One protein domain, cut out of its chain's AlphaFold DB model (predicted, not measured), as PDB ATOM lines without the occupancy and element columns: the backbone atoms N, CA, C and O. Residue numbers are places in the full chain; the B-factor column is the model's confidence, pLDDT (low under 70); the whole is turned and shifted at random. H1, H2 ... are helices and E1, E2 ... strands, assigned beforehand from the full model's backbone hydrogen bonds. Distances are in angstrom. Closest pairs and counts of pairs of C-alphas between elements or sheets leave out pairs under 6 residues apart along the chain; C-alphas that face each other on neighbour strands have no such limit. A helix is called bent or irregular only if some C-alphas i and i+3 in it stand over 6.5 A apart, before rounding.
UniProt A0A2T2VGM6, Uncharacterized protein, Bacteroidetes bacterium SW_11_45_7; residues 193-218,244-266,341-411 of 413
ATOM      1  N   ASN A 193     -21.424 -11.538  -3.969       89.38
ATOM      2  CA  ASN A 193     -20.590 -12.724  -4.029       89.38
ATOM      3  C   ASN A 193     -20.973 -13.549  -5.256       89.38
ATOM      4  O   ASN A 193     -22.151 -13.704  -5.589       89.38
ATOM      5  N   ALA A 194     -19.964 -14.111  -5.910       89.50
ATOM      6  CA  ALA A 194     -20.157 -15.116  -6.936       89.50
ATOM      7  C   ALA A 194     -19.001 -16.112  -6.912       89.50
ATOM      8  O   ALA A 194     -17.831 -15.731  -6.835       89.50
ATOM      9  N   TYR A 195     -19.336 -17.394  -7.006       88.38
ATOM     10  CA  TYR A 195     -18.370 -18.484  -7.058       88.38
ATOM     11  C   TYR A 195     -18.738 -19.397  -8.214       88.38
ATOM     12  O   TYR A 195     -19.900 -19.756  -8.343       88.38
ATOM     13  N   ALA A 196     -17.760 -19.778  -9.031       86.62
ATOM     14  CA  ALA A 196     -17.911 -20.823 -10.036       86.62
ATOM     15  C   ALA A 196     -16.952 -21.970  -9.707       86.62
ATOM     16  O   ALA A 196     -15.764 -21.731  -9.462       86.62
ATOM     17  N   LEU A 197     -17.476 -23.196  -9.684       84.25
ATOM     18  CA  LEU A 197     -16.720 -24.413  -9.404       84.25
ATOM     19  C   LEU A 197     -16.603 -25.258 -10.675       84.25
ATOM     20  O   LEU A 197     -17.583 -25.462 -11.395       84.25
ATOM     21  N   ASN A 198     -15.385 -25.724 -10.938       79.88
ATOM     22  CA  ASN A 198     -15.041 -26.616 -12.044       79.88
ATOM     23  C   ASN A 198     -15.258 -28.086 -11.622       79.88
ATOM     24  O   ASN A 198     -14.963 -28.400 -10.467       79.88
ATOM     25  N   PRO A 199     -15.664 -28.988 -12.539       82.38
ATOM     26  CA  PRO A 199     -15.726 -30.431 -12.305       82.38
ATOM     27  C   PRO A 199     -14.532 -31.029 -11.552       82.38
ATOM     28  O   PRO A 199     -14.712 -31.896 -10.704       82.38
ATOM     29  N   SER A 200     -13.311 -30.551 -11.821       83.75
ATOM     30  CA  SER A 200     -12.067 -31.060 -11.229       83.75
ATOM     31  C   SER A 200     -11.945 -30.851  -9.719       83.75
ATOM     32  O   SER A 200     -11.106 -31.491  -9.087       83.75
ATOM     33  N   ILE A 201     -12.760 -29.965  -9.139       83.88
ATOM     34  CA  ILE A 201     -12.773 -29.662  -7.701       83.88
ATOM     35  C   ILE A 201     -14.092 -30.062  -7.024       83.88
ATOM     36  O   ILE A 201     -14.312 -29.715  -5.866       83.88
ATOM     37  N   THR A 202     -14.969 -30.770  -7.737       87.38
ATOM     38  CA  THR A 202     -16.282 -31.223  -7.252       87.38
ATOM     39  C   THR A 202     -16.332 -32.745  -7.219       87.38
ATOM     40  O   THR A 202     -15.831 -33.392  -8.135       87.38
ATOM     41  N   GLU A 203     -16.957 -33.327  -6.198       92.94
ATOM     42  CA  GLU A 203     -17.027 -34.787  -6.035       92.94
ATOM     43  C   GLU A 203     -17.828 -35.473  -7.154       92.94
ATOM     44  O   GLU A 203     -17.451 -36.542  -7.629       92.94
ATOM     45  N   ASP A 204     -18.897 -34.833  -7.631       91.94
ATOM     46  CA  ASP A 204     -19.785 -35.373  -8.663       91.94
ATOM     47  C   ASP A 204     -19.380 -34.985 -10.096       91.94
ATOM     48  O   ASP A 204     -20.088 -35.309 -11.049       91.94
ATOM     49  N   SER A 205     -18.234 -34.314 -10.266       86.50
ATOM     50  CA  SER A 205     -17.748 -33.811 -11.562       86.50
ATOM     51  C   SER A 205     -18.720 -32.849 -12.276       86.50
ATOM     52  O   SER A 205     -18.678 -32.723 -13.504       86.50
ATOM     53  N   SER A 206     -19.589 -32.159 -11.532       87.25
ATOM     54  CA  SER A 206     -20.490 -31.133 -12.068       87.25
ATOM     55  C   SER A 206     -19.868 -29.737 -12.047       87.25
ATOM     56  O   SER A 206     -18.901 -29.456 -11.343       87.25
ATOM     57  N   THR A 207     -20.445 -28.814 -12.814       86.94
ATOM     58  CA  THR A 207     -20.186 -27.383 -12.631       86.94
ATOM     59  C   THR A 207     -21.193 -26.782 -11.662       86.94
ATOM     60  O   THR A 207     -22.376 -27.115 -11.694       86.94
ATOM     61  N   TYR A 208     -20.741 -25.836 -10.841       89.00
ATOM     62  CA  TYR A 208     -21.622 -25.067  -9.959       89.00
ATOM     63  C   TYR A 208     -21.379 -23.578 -10.132       89.00
ATOM     64  O   TYR A 208     -20.253 -23.150 -10.401       89.00
ATOM     65  N   ILE A 209     -22.429 -22.785  -9.930       90.06
ATOM     66  CA  ILE A 209     -22.322 -21.345  -9.738       90.06
ATOM     67  C   ILE A 209     -23.181 -20.912  -8.556       90.06
ATOM     68  O   ILE A 209     -24.286 -21.409  -8.355       90.06
ATOM     69  N   THR A 210     -22.669 -19.969  -7.778       93.00
ATOM     70  CA  THR A 210     -23.436 -19.245  -6.770       93.00
ATOM     71  C   THR A 210     -23.657 -17.829  -7.266       93.00
ATOM     72  O   THR A 210     -22.694 -17.126  -7.571       93.00
ATOM     73  N   ILE A 211     -24.921 -17.418  -7.324       93.75
ATOM     74  CA  ILE A 211     -25.337 -16.057  -7.651       93.75
ATOM     75  C   ILE A 211     -25.840 -15.418  -6.353       93.75
ATOM     76  O   ILE A 211     -26.876 -15.817  -5.832       93.75
ATOM     77  N   ASN A 212     -25.091 -14.468  -5.788       93.31
ATOM     78  CA  ASN A 212     -25.424 -13.855  -4.501       93.31
ATOM     79  C   ASN A 212     -25.182 -12.339  -4.533       93.31
ATOM     80  O   ASN A 212     -24.260 -11.815  -3.907       93.31
ATOM     81  N   ALA A 213     -26.002 -11.634  -5.311       89.31
ATOM     82  CA  ALA A 213     -25.950 -10.180  -5.410       89.31
ATOM     83  C   ALA A 213     -26.615  -9.510  -4.195       89.31
ATOM     84  O   ALA A 213     -27.681  -9.944  -3.761       89.31
ATOM     85  N   HIS A 214     -26.011  -8.447  -3.652       89.75
ATOM     86  CA  HIS A 214     -26.574  -7.688  -2.524       89.75
ATOM     87  C   HIS A 214     -27.123  -6.355  -3.028       89.75
ATOM     88  O   HIS A 214     -26.402  -5.365  -3.126       89.75
ATOM     89  N   GLN A 215     -28.399  -6.355  -3.402       86.75
ATOM     90  CA  GLN A 215     -29.156  -5.152  -3.754       86.75
ATOM     91  C   GLN A 215     -30.238  -4.884  -2.704       86.75
ATOM     92  O   GLN A 215     -30.484  -5.716  -1.828       86.75
ATOM     93  N   THR A 216     -30.867  -3.710  -2.764       84.81
ATOM     94  CA  THR A 216     -32.004  -3.398  -1.893       84.81
ATOM     95  C   THR A 216     -33.176  -4.332  -2.188       84.81
ATOM     96  O   THR A 216     -33.378  -4.748  -3.324       84.81
ATOM     97  N   LEU A 217     -33.964  -4.648  -1.156       86.00
ATOM     98  CA  LEU A 217     -35.143  -5.515  -1.292       86.00
ATOM     99  C   LEU A 217     -36.280  -4.860  -2.088       86.00
ATOM    100  O   LEU A 217     -37.140  -5.558  -2.606       86.00
ATOM    101  N   GLU A 218     -36.280  -3.530  -2.181       86.38
ATOM    102  CA  GLU A 218     -37.303  -2.744  -2.866       86.38
ATOM    103  C   GLU A 218     -36.665  -1.739  -3.834       86.38
ATOM    104  O   GLU A 218     -35.498  -1.347  -3.690       86.38
ATOM    105  N   ALA A 244     -36.050  -3.369 -16.726       94.94
ATOM    106  CA  ALA A 244     -35.061  -4.039 -17.562       94.94
ATOM    107  C   ALA A 244     -35.743  -5.043 -18.507       94.94
ATOM    108  O   ALA A 244     -36.711  -5.710 -18.147       94.94
ATOM    109  N   VAL A 245     -35.221  -5.142 -19.731       96.00
ATOM    110  CA  VAL A 245     -35.810  -5.940 -20.823       96.00
ATOM    111  C   VAL A 245     -35.143  -7.306 -20.995       96.00
ATOM    112  O   VAL A 245     -35.624  -8.146 -21.752       96.00
ATOM    113  N   SER A 246     -34.021  -7.522 -20.309       94.19
ATOM    114  CA  SER A 246     -33.170  -8.705 -20.441       94.19
ATOM    115  C   SER A 246     -32.889  -9.317 -19.070       94.19
ATOM    116  O   SER A 246     -32.870  -8.615 -18.054       94.19
ATOM    117  N   GLY A 247     -32.614 -10.621 -19.045       95.94
ATOM    118  CA  GLY A 247     -32.087 -11.298 -17.861       95.94
ATOM    119  C   GLY A 247     -30.688 -10.790 -17.518       95.94
ATOM    120  O   GLY A 247     -29.804 -10.794 -18.375       95.94
ATOM    121  N   LEU A 248     -30.480 -10.334 -16.279       94.94
ATOM    122  CA  LEU A 248     -29.215  -9.719 -15.871       94.94
ATOM    123  C   LEU A 248     -28.214 -10.765 -15.388       94.94
ATOM    124  O   LEU A 248     -27.049 -10.708 -15.754       94.94
ATOM    125  N   HIS A 249     -28.657 -11.742 -14.602       94.19
ATOM    126  CA  HIS A 249     -27.853 -12.882 -14.159       94.19
ATOM    127  C   HIS A 249     -28.732 -14.118 -13.970       94.19
ATOM    128  O   HIS A 249     -29.921 -13.994 -13.687       94.19
ATOM    129  N   GLY A 250     -28.176 -15.311 -14.137       96.62
ATOM    130  CA  GLY A 250     -28.977 -16.528 -14.097       96.62
ATOM    131  C   GLY A 250     -28.345 -17.663 -14.874       96.62
ATOM    132  O   GLY A 250     -27.121 -17.769 -14.978       96.62
ATOM    133  N   SER A 251     -29.196 -18.519 -15.421       96.88
ATOM    134  CA  SER A 251     -28.782 -19.693 -16.174       96.88
ATOM    135  C   SER A 251     -29.705 -19.984 -17.347       96.88
ATOM    136  O   SER A 251     -30.860 -19.566 -17.383       96.88
ATOM    137  N   ASN A 252     -29.167 -20.721 -18.306       96.75
ATOM    138  CA  ASN A 252     -29.914 -21.419 -19.336       96.75
ATOM    139  C   ASN A 252     -29.453 -22.894 -19.358       96.75
ATOM    140  O   ASN A 252     -28.502 -23.255 -18.654       96.75
ATOM    141  N   PRO A 253     -30.053 -23.783 -20.170       95.38
ATOM    142  CA  PRO A 253     -29.674 -25.199 -20.199       95.38
ATOM    143  C   PRO A 253     -28.200 -25.497 -20.531       95.38
ATOM    144  O   PRO A 253     -27.764 -26.641 -20.353       95.38
ATOM    145  N   ASN A 254     -27.457 -24.508 -21.044       94.75
ATOM    146  CA  ASN A 254     -26.100 -24.642 -21.559       94.75
ATOM    147  C   ASN A 254     -25.025 -23.995 -20.684       94.75
ATOM    148  O   ASN A 254     -23.887 -24.475 -20.727       94.75
ATOM    149  N   LEU A 255     -25.351 -22.928 -19.953       94.31
ATOM    150  CA  LEU A 255     -24.417 -22.097 -19.189       94.31
ATOM    151  C   LEU A 255     -25.126 -21.291 -18.092       94.31
ATOM    152  O   LEU A 255     -26.348 -21.176 -18.078       94.31
ATOM    153  N   ALA A 256     -24.344 -20.682 -17.205       95.44
ATOM    154  CA  ALA A 256     -24.826 -19.734 -16.212       95.44
ATOM    155  C   ALA A 256     -23.813 -18.611 -15.969       95.44
ATOM    156  O   ALA A 256     -22.611 -18.784 -16.199       95.44
ATOM    157  N   TRP A 257     -24.294 -17.458 -15.503       95.31
ATOM    158  CA  TRP A 257     -23.440 -16.328 -15.161       95.31
ATOM    159  C   TRP A 257     -23.973 -15.498 -13.994       95.31
ATOM    160  O   TRP A 257     -25.172 -15.451 -13.719       95.31
ATOM    161  N   ALA A 258     -23.052 -14.812 -13.326       92.81
ATOM    162  CA  ALA A 258     -23.325 -13.908 -12.221       92.81
ATOM    163  C   ALA A 258     -22.626 -12.567 -12.439       92.81
ATOM    164  O   ALA A 258     -21.538 -12.515 -13.016       92.81
ATOM    165  N   HIS A 259     -23.216 -11.505 -11.898       91.12
ATOM    166  CA  HIS A 259     -22.557 -10.214 -11.758       91.12
ATOM    167  C   HIS A 259     -22.146  -9.961 -10.315       91.12
ATOM    168  O   HIS A 259     -22.899 -10.277  -9.393       91.12
ATOM    169  N   THR A 260     -20.992  -9.323 -10.127       84.75
ATOM    170  CA  THR A 260     -20.646  -8.695  -8.847       84.75
ATOM    171  C   THR A 260     -20.288  -7.231  -9.037       84.75
ATOM    172  O   THR A 260     -19.861  -6.828 -10.120       84.75
ATOM    173  N   SER A 261     -20.437  -6.429  -7.981       81.88
ATOM    174  CA  SER A 261     -19.824  -5.101  -7.935       81.88
ATOM    175  C   SER A 261     -18.313  -5.215  -8.157       81.88
ATOM    176  O   SER A 261     -17.672  -6.161  -7.692       81.88
ATOM    177  N   ASN A 262     -17.772  -4.254  -8.889       72.94
ATOM    178  CA  ASN A 262     -16.353  -3.977  -9.043       72.94
ATOM    179  C   ASN A 262     -16.128  -2.486  -8.742       72.94
ATOM    180  O   ASN A 262     -17.095  -1.752  -8.528       72.94
ATOM    181  N   SER A 263     -14.867  -2.059  -8.681       70.88
ATOM    182  CA  SER A 263     -14.515  -0.657  -8.422       70.88
ATOM    183  C   SER A 263     -13.537  -0.094  -9.459       70.88
ATOM    184  O   SER A 263     -12.501   0.450  -9.067       70.88
ATOM    185  N   PRO A 264     -13.785  -0.243 -10.775       71.56
ATOM    186  CA  PRO A 264     -12.949   0.433 -11.746       71.56
ATOM    187  C   PRO A 264     -13.224   1.942 -11.694       71.56
ATOM    188  O   PRO A 264     -14.281   2.394 -11.252       71.56
ATOM    189  N   ASN A 265     -12.251   2.733 -12.141       74.75
ATOM    190  CA  ASN A 265     -12.459   4.167 -12.302       74.75
ATOM    191  C   ASN A 265     -13.358   4.422 -13.524       74.75
ATOM    192  O   ASN A 265     -12.882   4.346 -14.656       74.75
ATOM    193  N   GLU A 266     -14.641   4.690 -13.283       78.62
ATOM    194  CA  GLU A 266     -15.681   4.813 -14.315       78.62
ATOM    195  C   GLU A 266     -16.211   6.243 -14.490       78.62
ATOM    196  O   GLU A 266     -16.984   6.493 -15.422       78.62
ATOM    197  N   ALA A 341     -22.717   2.184 -24.110       91.31
ATOM    198  CA  ALA A 341     -23.639   1.764 -23.054       91.31
ATOM    199  C   ALA A 341     -25.054   1.426 -23.569       91.31
ATOM    200  O   ALA A 341     -25.776   0.648 -22.943       91.31
ATOM    201  N   LEU A 342     -25.445   1.939 -24.744       95.06
ATOM    202  CA  LEU A 342     -26.713   1.589 -25.400       95.06
ATOM    203  C   LEU A 342     -26.767   0.120 -25.851       95.06
ATOM    204  O   LEU A 342     -27.856  -0.412 -26.056       95.06
ATOM    205  N   ARG A 343     -25.612  -0.548 -25.982       95.62
ATOM    206  CA  ARG A 343     -25.518  -1.972 -26.342       95.62
ATOM    207  C   ARG A 343     -25.816  -2.899 -25.170       95.62
ATOM    208  O   ARG A 343     -26.093  -4.070 -25.407       95.62
ATOM    209  N   ALA A 344     -25.755  -2.411 -23.927       94.94
ATOM    210  CA  ALA A 344     -25.907  -3.234 -22.725       94.94
ATOM    211  C   ALA A 344     -27.161  -4.133 -22.724       94.94
ATOM    212  O   ALA A 344     -27.015  -5.337 -22.505       94.94
ATOM    213  N   PRO A 345     -28.381  -3.620 -22.993       97.06
ATOM    214  CA  PRO A 345     -29.576  -4.463 -23.005       97.06
ATOM    215  C   PRO A 345     -29.510  -5.576 -24.059       97.06
ATOM    216  O   PRO A 345     -29.882  -6.713 -23.759       97.06
ATOM    217  N   GLU A 346     -28.979  -5.287 -25.252       98.25
ATOM    218  CA  GLU A 346     -28.808  -6.288 -26.314       98.25
ATOM    219  C   GLU A 346     -27.698  -7.296 -25.972       98.25
ATOM    220  O   GLU A 346     -27.826  -8.483 -26.265       98.25
ATOM    221  N   GLN A 347     -26.630  -6.847 -25.307       97.75
ATOM    222  CA  GLN A 347     -25.571  -7.717 -24.802       97.75
ATOM    223  C   GLN A 347     -26.133  -8.737 -23.806       97.75
ATOM    224  O   GLN A 347     -25.932  -9.935 -24.004       97.75
ATOM    225  N   TRP A 348     -26.885  -8.299 -22.789       97.88
ATOM    226  CA  TRP A 348     -27.546  -9.218 -21.852       97.88
ATOM    227  C   TRP A 348     -28.522 -10.159 -22.558       97.88
ATOM    228  O   TRP A 348     -28.530 -11.357 -22.284       97.88
ATOM    229  N   TYR A 349     -29.294  -9.652 -23.519       98.19
ATOM    230  CA  TYR A 349     -30.177 -10.481 -24.334       98.19
ATOM    231  C   TYR A 349     -29.402 -11.589 -25.069       98.19
ATOM    232  O   TYR A 349     -29.755 -12.763 -24.957       98.19
ATOM    233  N   LYS A 350     -28.283 -11.275 -25.731       97.94
ATOM    234  CA  LYS A 350     -27.449 -12.294 -26.396       97.94
ATOM    235  C   LYS A 350     -26.797 -13.262 -25.411       97.94
ATOM    236  O   LYS A 350     -26.716 -14.451 -25.715       97.94
ATOM    237  N   MET A 351     -26.397 -12.798 -24.225       97.19
ATOM    238  CA  MET A 351     -25.898 -13.669 -23.153       97.19
ATOM    239  C   MET A 351     -26.951 -14.702 -22.734       97.19
ATOM    240  O   MET A 351     -26.617 -15.877 -22.591       97.19
ATOM    241  N   THR A 352     -28.226 -14.305 -22.616       96.88
ATOM    242  CA  THR A 352     -29.316 -15.224 -22.231       96.88
ATOM    243  C   THR A 352     -29.529 -16.357 -23.239       96.88
ATOM    244  O   THR A 352     -29.863 -17.477 -22.847       96.88
ATOM    245  N   LYS A 353     -29.263 -16.097 -24.526       96.50
ATOM    246  CA  LYS A 353     -29.434 -17.052 -25.632       96.50
ATOM    247  C   LYS A 353     -28.195 -17.888 -25.952       96.50
ATOM    248  O   LYS A 353     -28.292 -18.838 -26.731       96.50
ATOM    249  N   ALA A 354     -27.035 -17.535 -25.403       96.88
ATOM    250  CA  ALA A 354     -25.782 -18.193 -25.739       96.88
ATOM    251  C   ALA A 354     -25.814 -19.689 -25.377       96.88
ATOM    252  O   ALA A 354     -26.288 -20.095 -24.312       96.88
ATOM    253  N   LYS A 355     -25.281 -20.527 -26.269       95.12
ATOM    254  CA  LYS A 355     -25.265 -21.994 -26.121       95.12
ATOM    255  C   LYS A 355     -23.911 -22.544 -25.693       95.12
ATOM    256  O   LYS A 355     -23.777 -23.724 -25.382       95.12
ATOM    257  N   ASN A 356     -22.881 -21.714 -25.731       91.75
ATOM    258  CA  ASN A 356     -21.507 -22.087 -25.436       91.75
ATOM    259  C   ASN A 356     -20.684 -20.833 -25.116       91.75
ATOM    260  O   ASN A 356     -21.141 -19.705 -25.297       91.75
ATOM    261  N   PHE A 357     -19.446 -21.045 -24.667       89.00
ATOM    262  CA  PHE A 357     -18.554 -19.949 -24.304       89.00
ATOM    263  C   PHE A 357     -18.216 -19.034 -25.487       89.00
ATOM    264  O   PHE A 357     -18.070 -17.841 -25.277       89.00
ATOM    265  N   SER A 358     -18.125 -19.548 -26.718       92.25
ATOM    266  CA  SER A 358     -17.810 -18.709 -27.883       92.25
ATOM    267  C   SER A 358     -18.921 -17.695 -28.162       92.25
ATOM    268  O   SER A 358     -18.639 -16.524 -28.391       92.25
ATOM    269  N   GLU A 359     -20.180 -18.130 -28.114       95.81
ATOM    270  CA  GLU A 359     -21.341 -17.245 -28.264       95.81
ATOM    271  C   GLU A 359     -21.458 -16.267 -27.089       95.81
ATOM    272  O   GLU A 359     -21.698 -15.080 -27.298       95.81
ATOM    273  N   PHE A 360     -21.228 -16.742 -25.860       94.25
ATOM    274  CA  PHE A 360     -21.236 -15.888 -24.672       94.25
ATOM    275  C   PHE A 360     -20.132 -14.826 -24.744       94.25
ATOM    276  O   PHE A 360     -20.393 -13.647 -24.530       94.25
ATOM    277  N   HIS A 361     -18.913 -15.219 -25.118       92.44
ATOM    278  CA  HIS A 361     -17.778 -14.320 -25.307       92.44
ATOM    279  C   HIS A 361     -18.046 -13.295 -26.413       92.44
ATOM    280  O   HIS A 361     -17.780 -12.116 -26.216       92.44
ATOM    281  N   SER A 362     -18.642 -13.706 -27.535       94.50
ATOM    282  CA  SER A 362     -19.038 -12.775 -28.598       94.50
ATOM    283  C   SER A 362     -20.065 -11.740 -28.118       94.50
ATOM    284  O   SER A 362     -20.006 -10.579 -28.518       94.50
ATOM    285  N   ALA A 363     -20.970 -12.112 -27.203       95.56
ATOM    286  CA  ALA A 363     -21.838 -11.139 -26.543       95.56
ATOM    287  C   ALA A 363     -21.037 -10.181 -25.638       95.56
ATOM    288  O   ALA A 363     -21.302  -8.981 -25.643       95.56
ATOM    289  N   LEU A 364     -20.026 -10.669 -24.906       91.19
ATOM    290  CA  LEU A 364     -19.154  -9.818 -24.079       91.19
ATOM    291  C   LEU A 364     -18.351  -8.796 -24.900       91.19
ATOM    292  O   LEU A 364     -18.169  -7.662 -24.457       91.19
ATOM    293  N   GLU A 365     -17.937  -9.155 -26.117       91.56
ATOM    294  CA  GLU A 365     -17.234  -8.264 -27.054       91.56
ATOM    295  C   GLU A 365     -18.081  -7.068 -27.522       91.56
ATOM    296  O   GLU A 365     -17.536  -6.109 -28.064       91.56
ATOM    297  N   MET A 366     -19.396  -7.062 -27.269       92.50
ATOM    298  CA  MET A 366     -20.231  -5.876 -27.503       92.50
ATOM    299  C   MET A 366     -19.848  -4.698 -26.600       92.50
ATOM    300  O   MET A 366     -20.078  -3.547 -26.986       92.50
ATOM    301  N   GLN A 367     -19.277  -4.993 -25.421       88.44
ATOM    302  CA  GLN A 367     -18.759  -4.022 -24.451       88.44
ATOM    303  C   GLN A 367     -19.776  -2.937 -24.061       88.44
ATOM    304  O   GLN A 367     -19.426  -1.792 -23.799       88.44
ATOM    305  N   GLY A 368     -21.055  -3.303 -24.031       90.94
ATOM    306  CA  GLY A 368     -22.137  -2.412 -23.652       90.94
ATOM    307  C   GLY A 368     -22.296  -2.253 -22.149       90.94
ATOM    308  O   GLY A 368     -22.731  -1.202 -21.702       90.94
ATOM    309  N   ILE A 369     -21.954  -3.266 -21.356       91.00
ATOM    310  CA  ILE A 369     -22.067  -3.195 -19.896       91.00
ATOM    311  C   ILE A 369     -20.837  -2.442 -19.347       91.00
ATOM    312  O   ILE A 369     -19.733  -2.982 -19.405       91.00
ATOM    313  N   PRO A 370     -20.985  -1.210 -18.818       84.75
ATOM    314  CA  PRO A 370     -19.846  -0.349 -18.492       84.75
ATOM    315  C   PRO A 370     -19.195  -0.659 -17.136       84.75
ATOM    316  O   PRO A 370     -18.145  -0.106 -16.834       84.75
ATOM    317  N   THR A 371     -19.836  -1.510 -16.334       79.06
ATOM    318  CA  THR A 371     -19.515  -1.817 -14.937       79.06
ATOM    319  C   THR A 371     -19.862  -3.280 -14.644       79.06
ATOM    320  O   THR A 371     -20.547  -3.915 -15.440       79.06
ATOM    321  N   LYS A 372     -19.483  -3.804 -13.477       83.56
ATOM    322  CA  LYS A 372     -19.619  -5.199 -13.012       83.56
ATOM    323  C   LYS A 372     -18.494  -6.135 -13.434       83.56
ATOM    324  O   LYS A 372     -18.015  -6.126 -14.565       83.56
ATOM    325  N   ASN A 373     -18.175  -7.043 -12.514       84.88
ATOM    326  CA  ASN A 373     -17.535  -8.297 -12.881       84.88
ATOM    327  C   ASN A 373     -18.571  -9.247 -13.479       84.88
ATOM    328  O   ASN A 373     -19.744  -9.213 -13.096       84.88
ATOM    329  N   ILE A 374     -18.119 -10.137 -14.359       89.75
ATOM    330  CA  ILE A 374     -18.927 -11.235 -14.894       89.75
ATOM    331  C   ILE A 374     -18.227 -12.546 -14.561       89.75
ATOM    332  O   ILE A 374     -17.048 -12.712 -14.867       89.75
ATOM    333  N   ILE A 375     -18.951 -13.457 -13.917       89.12
ATOM    334  CA  ILE A 375     -18.501 -14.815 -13.615       89.12
ATOM    335  C   ILE A 375     -19.319 -15.751 -14.492       89.12
ATOM    336  O   ILE A 375     -20.541 -15.678 -14.467       89.12
ATOM    337  N   TYR A 376     -18.657 -16.633 -15.238       91.31
ATOM    338  CA  TYR A 376     -19.283 -17.595 -16.147       91.31
ATOM    339  C   TYR A 376     -19.022 -19.037 -15.698       91.31
ATOM    340  O   TYR A 376     -17.933 -19.356 -15.220       91.31
ATOM    341  N   THR A 377     -19.990 -19.927 -15.924       88.31
ATOM    342  CA  THR A 377     -19.778 -21.376 -15.881       88.31
ATOM    343  C   THR A 377     -20.537 -22.072 -17.021       88.31
ATOM    344  O   THR A 377     -21.681 -21.707 -17.303       88.31
ATOM    345  N   PRO A 378     -19.952 -23.070 -17.710       89.06
ATOM    346  CA  PRO A 378     -20.716 -23.927 -18.611       89.06
ATOM    347  C   PRO A 378     -21.620 -24.865 -17.797       89.06
ATOM    348  O   PRO A 378     -21.353 -25.140 -16.632       89.06
ATOM    349  N   SER A 379     -22.663 -25.422 -18.406       85.56
ATOM    350  CA  SER A 379     -23.410 -26.542 -17.810       85.56
ATOM    351  C   SER A 379     -22.531 -27.793 -17.693       85.56
ATOM    352  O   SER A 379     -21.618 -27.977 -18.502       85.56
ATOM    353  N   SER A 380     -22.852 -28.711 -16.771       78.94
ATOM    354  CA  SER A 380     -22.134 -29.992 -16.634       78.94
ATOM    355  C   SER A 380     -22.080 -30.782 -17.952       78.94
ATOM    356  O   SER A 380     -21.089 -31.447 -18.241       78.94
ATOM    357  N   ARG A 381     -23.102 -30.647 -18.815       73.69
ATOM    358  CA  ARG A 381     -23.133 -31.254 -20.160       73.69
ATOM    359  C   ARG A 381     -22.045 -30.715 -21.093       73.69
ATOM    360  O   ARG A 381     -21.534 -31.453 -21.931       73.69
ATOM    361  N   ASN A 382     -21.690 -29.443 -20.942       66.69
ATOM    362  CA  ASN A 382     -20.723 -28.743 -21.788       66.69
ATOM    363  C   ASN A 382     -19.347 -28.582 -21.122       66.69
ATOM    364  O   ASN A 382     -18.402 -28.149 -21.784       66.69
ATOM    365  N   ALA A 383     -19.208 -28.945 -19.845       58.47
ATOM    366  CA  ALA A 383     -17.996 -28.722 -19.064       58.47
ATOM    367  C   ALA A 383     -16.760 -29.428 -19.654       58.47
ATOM    368  O   ALA A 383     -15.702 -28.821 -19.738       58.47
ATOM    369  N   ASN A 384     -16.904 -30.638 -20.207       52.19
ATOM    370  CA  ASN A 384     -15.794 -31.373 -20.841       52.19
ATOM    371  C   ASN A 384     -15.306 -30.779 -22.182       52.19
ATOM    372  O   ASN A 384     -14.348 -31.281 -22.764       52.19
ATOM    373  N   ARG A 385     -15.987 -29.754 -22.716       44.16
ATOM    374  CA  ARG A 385     -15.658 -29.085 -23.992       44.16
ATOM    375  C   ARG A 385     -15.310 -27.607 -23.827       44.16
ATOM    376  O   ARG A 385     -14.867 -26.978 -24.784       44.16
ATOM    377  N   ALA A 386     -15.551 -27.045 -22.649       43.41
ATOM    378  CA  ALA A 386     -15.264 -25.657 -22.346       43.41
ATOM    379  C   ALA A 386     -13.853 -25.532 -21.763       43.41
ATOM    380  O   ALA A 386     -13.389 -26.418 -21.050       43.41
ATOM    381  N   LEU A 387     -13.188 -24.402 -22.011       39.19
ATOM    382  CA  LEU A 387     -12.091 -23.952 -21.155       39.19
ATOM    383  C   LEU A 387     -12.693 -23.710 -19.766       39.19
ATOM    384  O   LEU A 387     -13.268 -22.659 -19.491       39.19
ATOM    385  N   THR A 388     -12.676 -24.734 -18.920       36.25
ATOM    386  CA  THR A 388     -13.218 -24.668 -17.567       36.25
ATOM    387  C   THR A 388     -12.234 -23.901 -16.691       36.25
ATOM    388  O   THR A 388     -11.368 -24.477 -16.040       36.25
ATOM    389  N   GLY A 389     -12.353 -22.580 -16.699       35.19
ATOM    390  CA  GLY A 389     -11.599 -21.672 -15.847       35.19
ATOM    391  C   GLY A 389     -12.516 -20.599 -15.278       35.19
ATOM    392  O   GLY A 389     -13.572 -20.320 -15.843       35.19
ATOM    393  N   LYS A 390     -12.124 -19.986 -14.155       34.47
ATOM    394  CA  LYS A 390     -12.759 -18.756 -13.666       34.47
ATOM    395  C   LYS A 390     -12.561 -17.663 -14.713       34.47
ATOM    396  O   LYS A 390     -11.582 -16.935 -14.643       34.47
ATOM    397  N   VAL A 391     -13.469 -17.513 -15.669       38.12
ATOM    398  CA  VAL A 391     -13.444 -16.325 -16.522       38.12
ATOM    399  C   VAL A 391     -13.942 -15.174 -15.661       38.12
ATOM    400  O   VAL A 391     -15.140 -14.949 -15.537       38.12
ATOM    401  N   TRP A 392     -13.001 -14.517 -14.989       34.78
ATOM    402  CA  TRP A 392     -13.189 -13.162 -14.506       34.78
ATOM    403  C   TRP A 392     -13.271 -12.279 -15.736       34.78
ATOM    404  O   TRP A 392     -12.482 -12.441 -16.660       34.78
ATOM    405  N   TRP A 393     -14.246 -11.391 -15.770       45.56
ATOM    406  CA  TRP A 393     -14.298 -10.333 -16.759       45.56
ATOM    407  C   TRP A 393     -14.424  -9.036 -15.988       45.56
ATOM    408  O   TRP A 393     -15.452  -8.798 -15.360       45.56
ATOM    409  N   GLU A 394     -13.352  -8.254 -15.983       41.69
ATOM    410  CA  GLU A 394     -13.360  -6.894 -15.472       41.69
ATOM    411  C   GLU A 394     -13.468  -5.967 -16.675       41.69
ATOM    412  O   GLU A 394     -12.611  -5.983 -17.558       41.69
ATOM    413  N   VAL A 395     -14.553  -5.200 -16.740       47.12
ATOM    414  CA  VAL A 395     -14.687  -4.134 -17.728       47.12
ATOM    415  C   VAL A 395     -14.140  -2.857 -17.103       47.12
ATOM    416  O   VAL A 395     -14.805  -2.245 -16.274       47.12
ATOM    417  N   THR A 396     -12.941  -2.436 -17.504       43.16
ATOM    418  CA  THR A 396     -12.415  -1.103 -17.178       43.16
ATOM    419  C   THR A 396     -12.664  -0.142 -18.342       43.16
ATOM    420  O   THR A 396     -11.908  -0.101 -19.314       43.16
ATOM    421  N   HIS A 397     -13.725   0.664 -18.247       47.72
ATOM    422  CA  HIS A 397     -13.913   1.822 -19.124       47.72
ATOM    423  C   HIS A 397     -13.228   3.039 -18.508       47.72
ATOM    424  O   HIS A 397     -13.691   3.544 -17.493       47.72
ATOM    425  N   GLN A 398     -12.159   3.531 -19.135       44.66
ATOM    426  CA  GLN A 398     -11.527   4.785 -18.726       44.66
ATOM    427  C   GLN A 398     -12.079   5.943 -19.568       44.66
ATOM    428  O   GLN A 398     -11.806   5.998 -20.772       44.66
ATOM    429  N   PRO A 399     -12.844   6.886 -18.986       47.16
ATOM    430  CA  PRO A 399     -13.513   7.911 -19.783       47.16
ATOM    431  C   PRO A 399     -12.536   8.914 -20.435       47.16
ATOM    432  O   PRO A 399     -12.881   9.521 -21.453       47.16
ATOM    433  N   HIS A 400     -11.300   9.034 -19.928       45.06
ATOM    434  CA  HIS A 400     -10.239   9.888 -20.481       45.06
ATOM    435  C   HIS A 400      -9.591   9.386 -21.785       45.06
ATOM    436  O   HIS A 400      -9.189  10.201 -22.614       45.06
ATOM    437  N   SER A 401      -9.426   8.070 -21.963       36.72
ATOM    438  CA  SER A 401      -8.615   7.506 -23.058       36.72
ATOM    439  C   SER A 401      -9.415   7.258 -24.337       36.72
ATOM    440  O   SER A 401      -8.833   6.910 -25.364       36.72
ATOM    441  N   GLY A 402     -10.750   7.358 -24.275       32.94
ATOM    442  CA  GLY A 402     -11.638   6.920 -25.359       32.94
ATOM    443  C   GLY A 402     -11.427   5.453 -25.762       32.94
ATOM    444  O   GLY A 402     -11.864   5.049 -26.834       32.94
ATOM    445  N   THR A 403     -10.718   4.678 -24.935       30.45
ATOM    446  CA  THR A 403     -10.227   3.340 -25.250       30.45
ATOM    447  C   THR A 403     -10.579   2.415 -24.099       30.45
ATOM    448  O   THR A 403     -10.376   2.745 -22.931       30.45
ATOM    449  N   ILE A 404     -11.103   1.243 -24.440       41.09
ATOM    450  CA  ILE A 404     -11.419   0.205 -23.469       41.09
ATOM    451  C   ILE A 404     -10.108  -0.442 -23.050       41.09
ATOM    452  O   ILE A 404      -9.401  -1.052 -23.855       41.09
ATOM    453  N   SER A 405      -9.767  -0.255 -21.784       34.19
ATOM    454  CA  SER A 405      -8.559  -0.804 -21.202       34.19
ATOM    455  C   SER A 405      -8.893  -2.206 -20.718       34.19
ATOM    456  O   SER A 405      -9.651  -2.355 -19.778       34.19
ATOM    457  N   THR A 406      -8.310  -3.221 -21.346       35.44
ATOM    458  CA  THR A 406      -8.115  -4.576 -20.801       35.44
ATOM    459  C   THR A 406      -9.351  -5.475 -20.638       35.44
ATOM    460  O   THR A 406     -10.191  -5.294 -19.767       35.44
ATOM    461  N   ILE A 407      -9.369  -6.558 -21.421       42.19
ATOM    462  CA  ILE A 407     -10.126  -7.781 -21.141       42.19
ATOM    463  C   ILE A 407      -9.160  -8.747 -20.441       42.19
ATOM    464  O   ILE A 407      -8.213  -9.237 -21.057       42.19
ATOM    465  N   SER A 408      -9.363  -9.007 -19.153       34.59
ATOM    466  CA  SER A 408      -8.566  -9.977 -18.389       34.59
ATOM    467  C   SER A 408      -9.290 -11.321 -18.350       34.59
ATOM    468  O   SER A 408     -10.117 -11.532 -17.478       34.59
ATOM    469  N   ILE A 409      -9.007 -12.244 -19.277       36.84
ATOM    470  CA  ILE A 409      -9.500 -13.632 -19.181       36.84
ATOM    471  C   ILE A 409      -8.469 -14.448 -18.407       36.84
ATOM    472  O   ILE A 409      -7.503 -14.958 -18.975       36.84
ATOM    473  N   ASN A 410      -8.675 -14.606 -17.103       34.25
ATOM    474  CA  ASN A 410      -7.868 -15.525 -16.302       34.25
ATOM    475  C   ASN A 410      -8.422 -16.953 -16.402       34.25
ATOM    476  O   ASN A 410      -9.097 -17.416 -15.495       34.25
ATOM    477  N   CYS A 411      -8.122 -17.696 -17.470       30.38
ATOM    478  CA  CYS A 411      -8.255 -19.158 -17.412       30.38
ATOM    479  C   CYS A 411      -7.072 -19.725 -16.609       30.38
ATOM    480  O   CYS A 411      -5.942 -19.655 -17.102       30.38
TER     481      CYS A 411
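What this domain is: This is residues 193 to 218, 244 to 266 and 341 to 411 of the 413 residues of an uncharacterized protein of Bacteroidetes bacterium SW_11_45_7 (UniProt A0A2T2VGM6). A four-stranded antiparallel sheet forms the core, with the strand hairpin E1-E2 stacked over one face and the helical hairpin H1-H2 packed on the other, H2 over the sheet and H1 grazing it. E6, at one edge, runs on into E7, which carries a small hairpin, E7-E8, beyond the sheet's end. The 120 printed residues hold, in chain order, E1 E2 E3 E4 H1 H2 E5 H3 E6 E7 E8; the large sheet's order is E3 - E4 - E5 - E6. The class is mixed, helices and strands; the whole is compact, with a radius of gyration of the C-alphas of 14.5 A, and spans 47 by 34 by 24 A.

Where its parts are: Find C-alpha 193 at (-20.590, -12.724, -4.029), where E1, residues 193 to 197, begins. E2, residues 208 to 213, is 16.2 A long. After the first cut come E3, residues 249 to 251, and E4, residues 255 to 260, 17.3 A long. After the second, find C-alpha 341 at (-23.639, 1.764, -23.054); from there H1 runs 19.9 A to residue 353. It is irregular: C-alphas 342 and 345 are 7.1 A apart. Then read H2, residues 357 to 364; E5, residues 373 to 378, 16.9 A long; H3, residues 380 to 383; E6, residues 392 to 394; E7, residues 396 to 398; and E8, residues 403 to 405, ending at (-8.559, -0.804, -21.202).

How they stand to each other: Start at the large sheet, whose inner strands E4 and E5 are antiparallel at 163 degrees, with N 258 and O 375 2.9 A apart, within hydrogen-bond range. Beside E4, in a hairpin, is edge strand E3, N 250 to O 257 3.0 A; beside E5 is edge strand E6, N 374 to O 393 3.1 A. The sheet E1 E2, a hairpin with N 210 to O 195 at 2.8 A, forms a sandwich with it, two sheets face to face, the parts that face each other 7.6 A centre to centre; the closest C-alphas of E2 and E4 are those of Ile 211 and Ala 258, 5.4 A apart. H2 is on the large sheet at a height of 9.7 A, over E5 and along the strands, 15 degrees on the local plane. H1 only grazes the sheet with residues 348 to 353. With residues 347 to 351 alone it touches H2, closest C-alphas Gln 347 and Ala 363, 5.4 A, in a helical hairpin with a shallow tilt of 20 degrees, opposite ways. H3 only just is on the sheet, with 5 pairs of C-alphas within 10 A, and only grazes it. E6 runs on into E7 at 12 degrees; E7 and E8 form a hairpin, N 405 to O 396 3.3 A. Every O i to N i+4 pair is within hydrogen-bond range in H2, 7 of 9 in H1; H3 is too short for one.

The domain as a whole: The C-alphas farthest apart, Asp 204 and His 400, are 47.7 A apart. Residues 219 to 243 and 267 to 340 are not printed; the C-alpha gaps are 14.9 A from 218 to 244 and 12.2 A from 266 to 341. Of the links that are printed whole, none is long. The mean pLDDT of the printed part is 77.7; residues 382 to 411 are under 70.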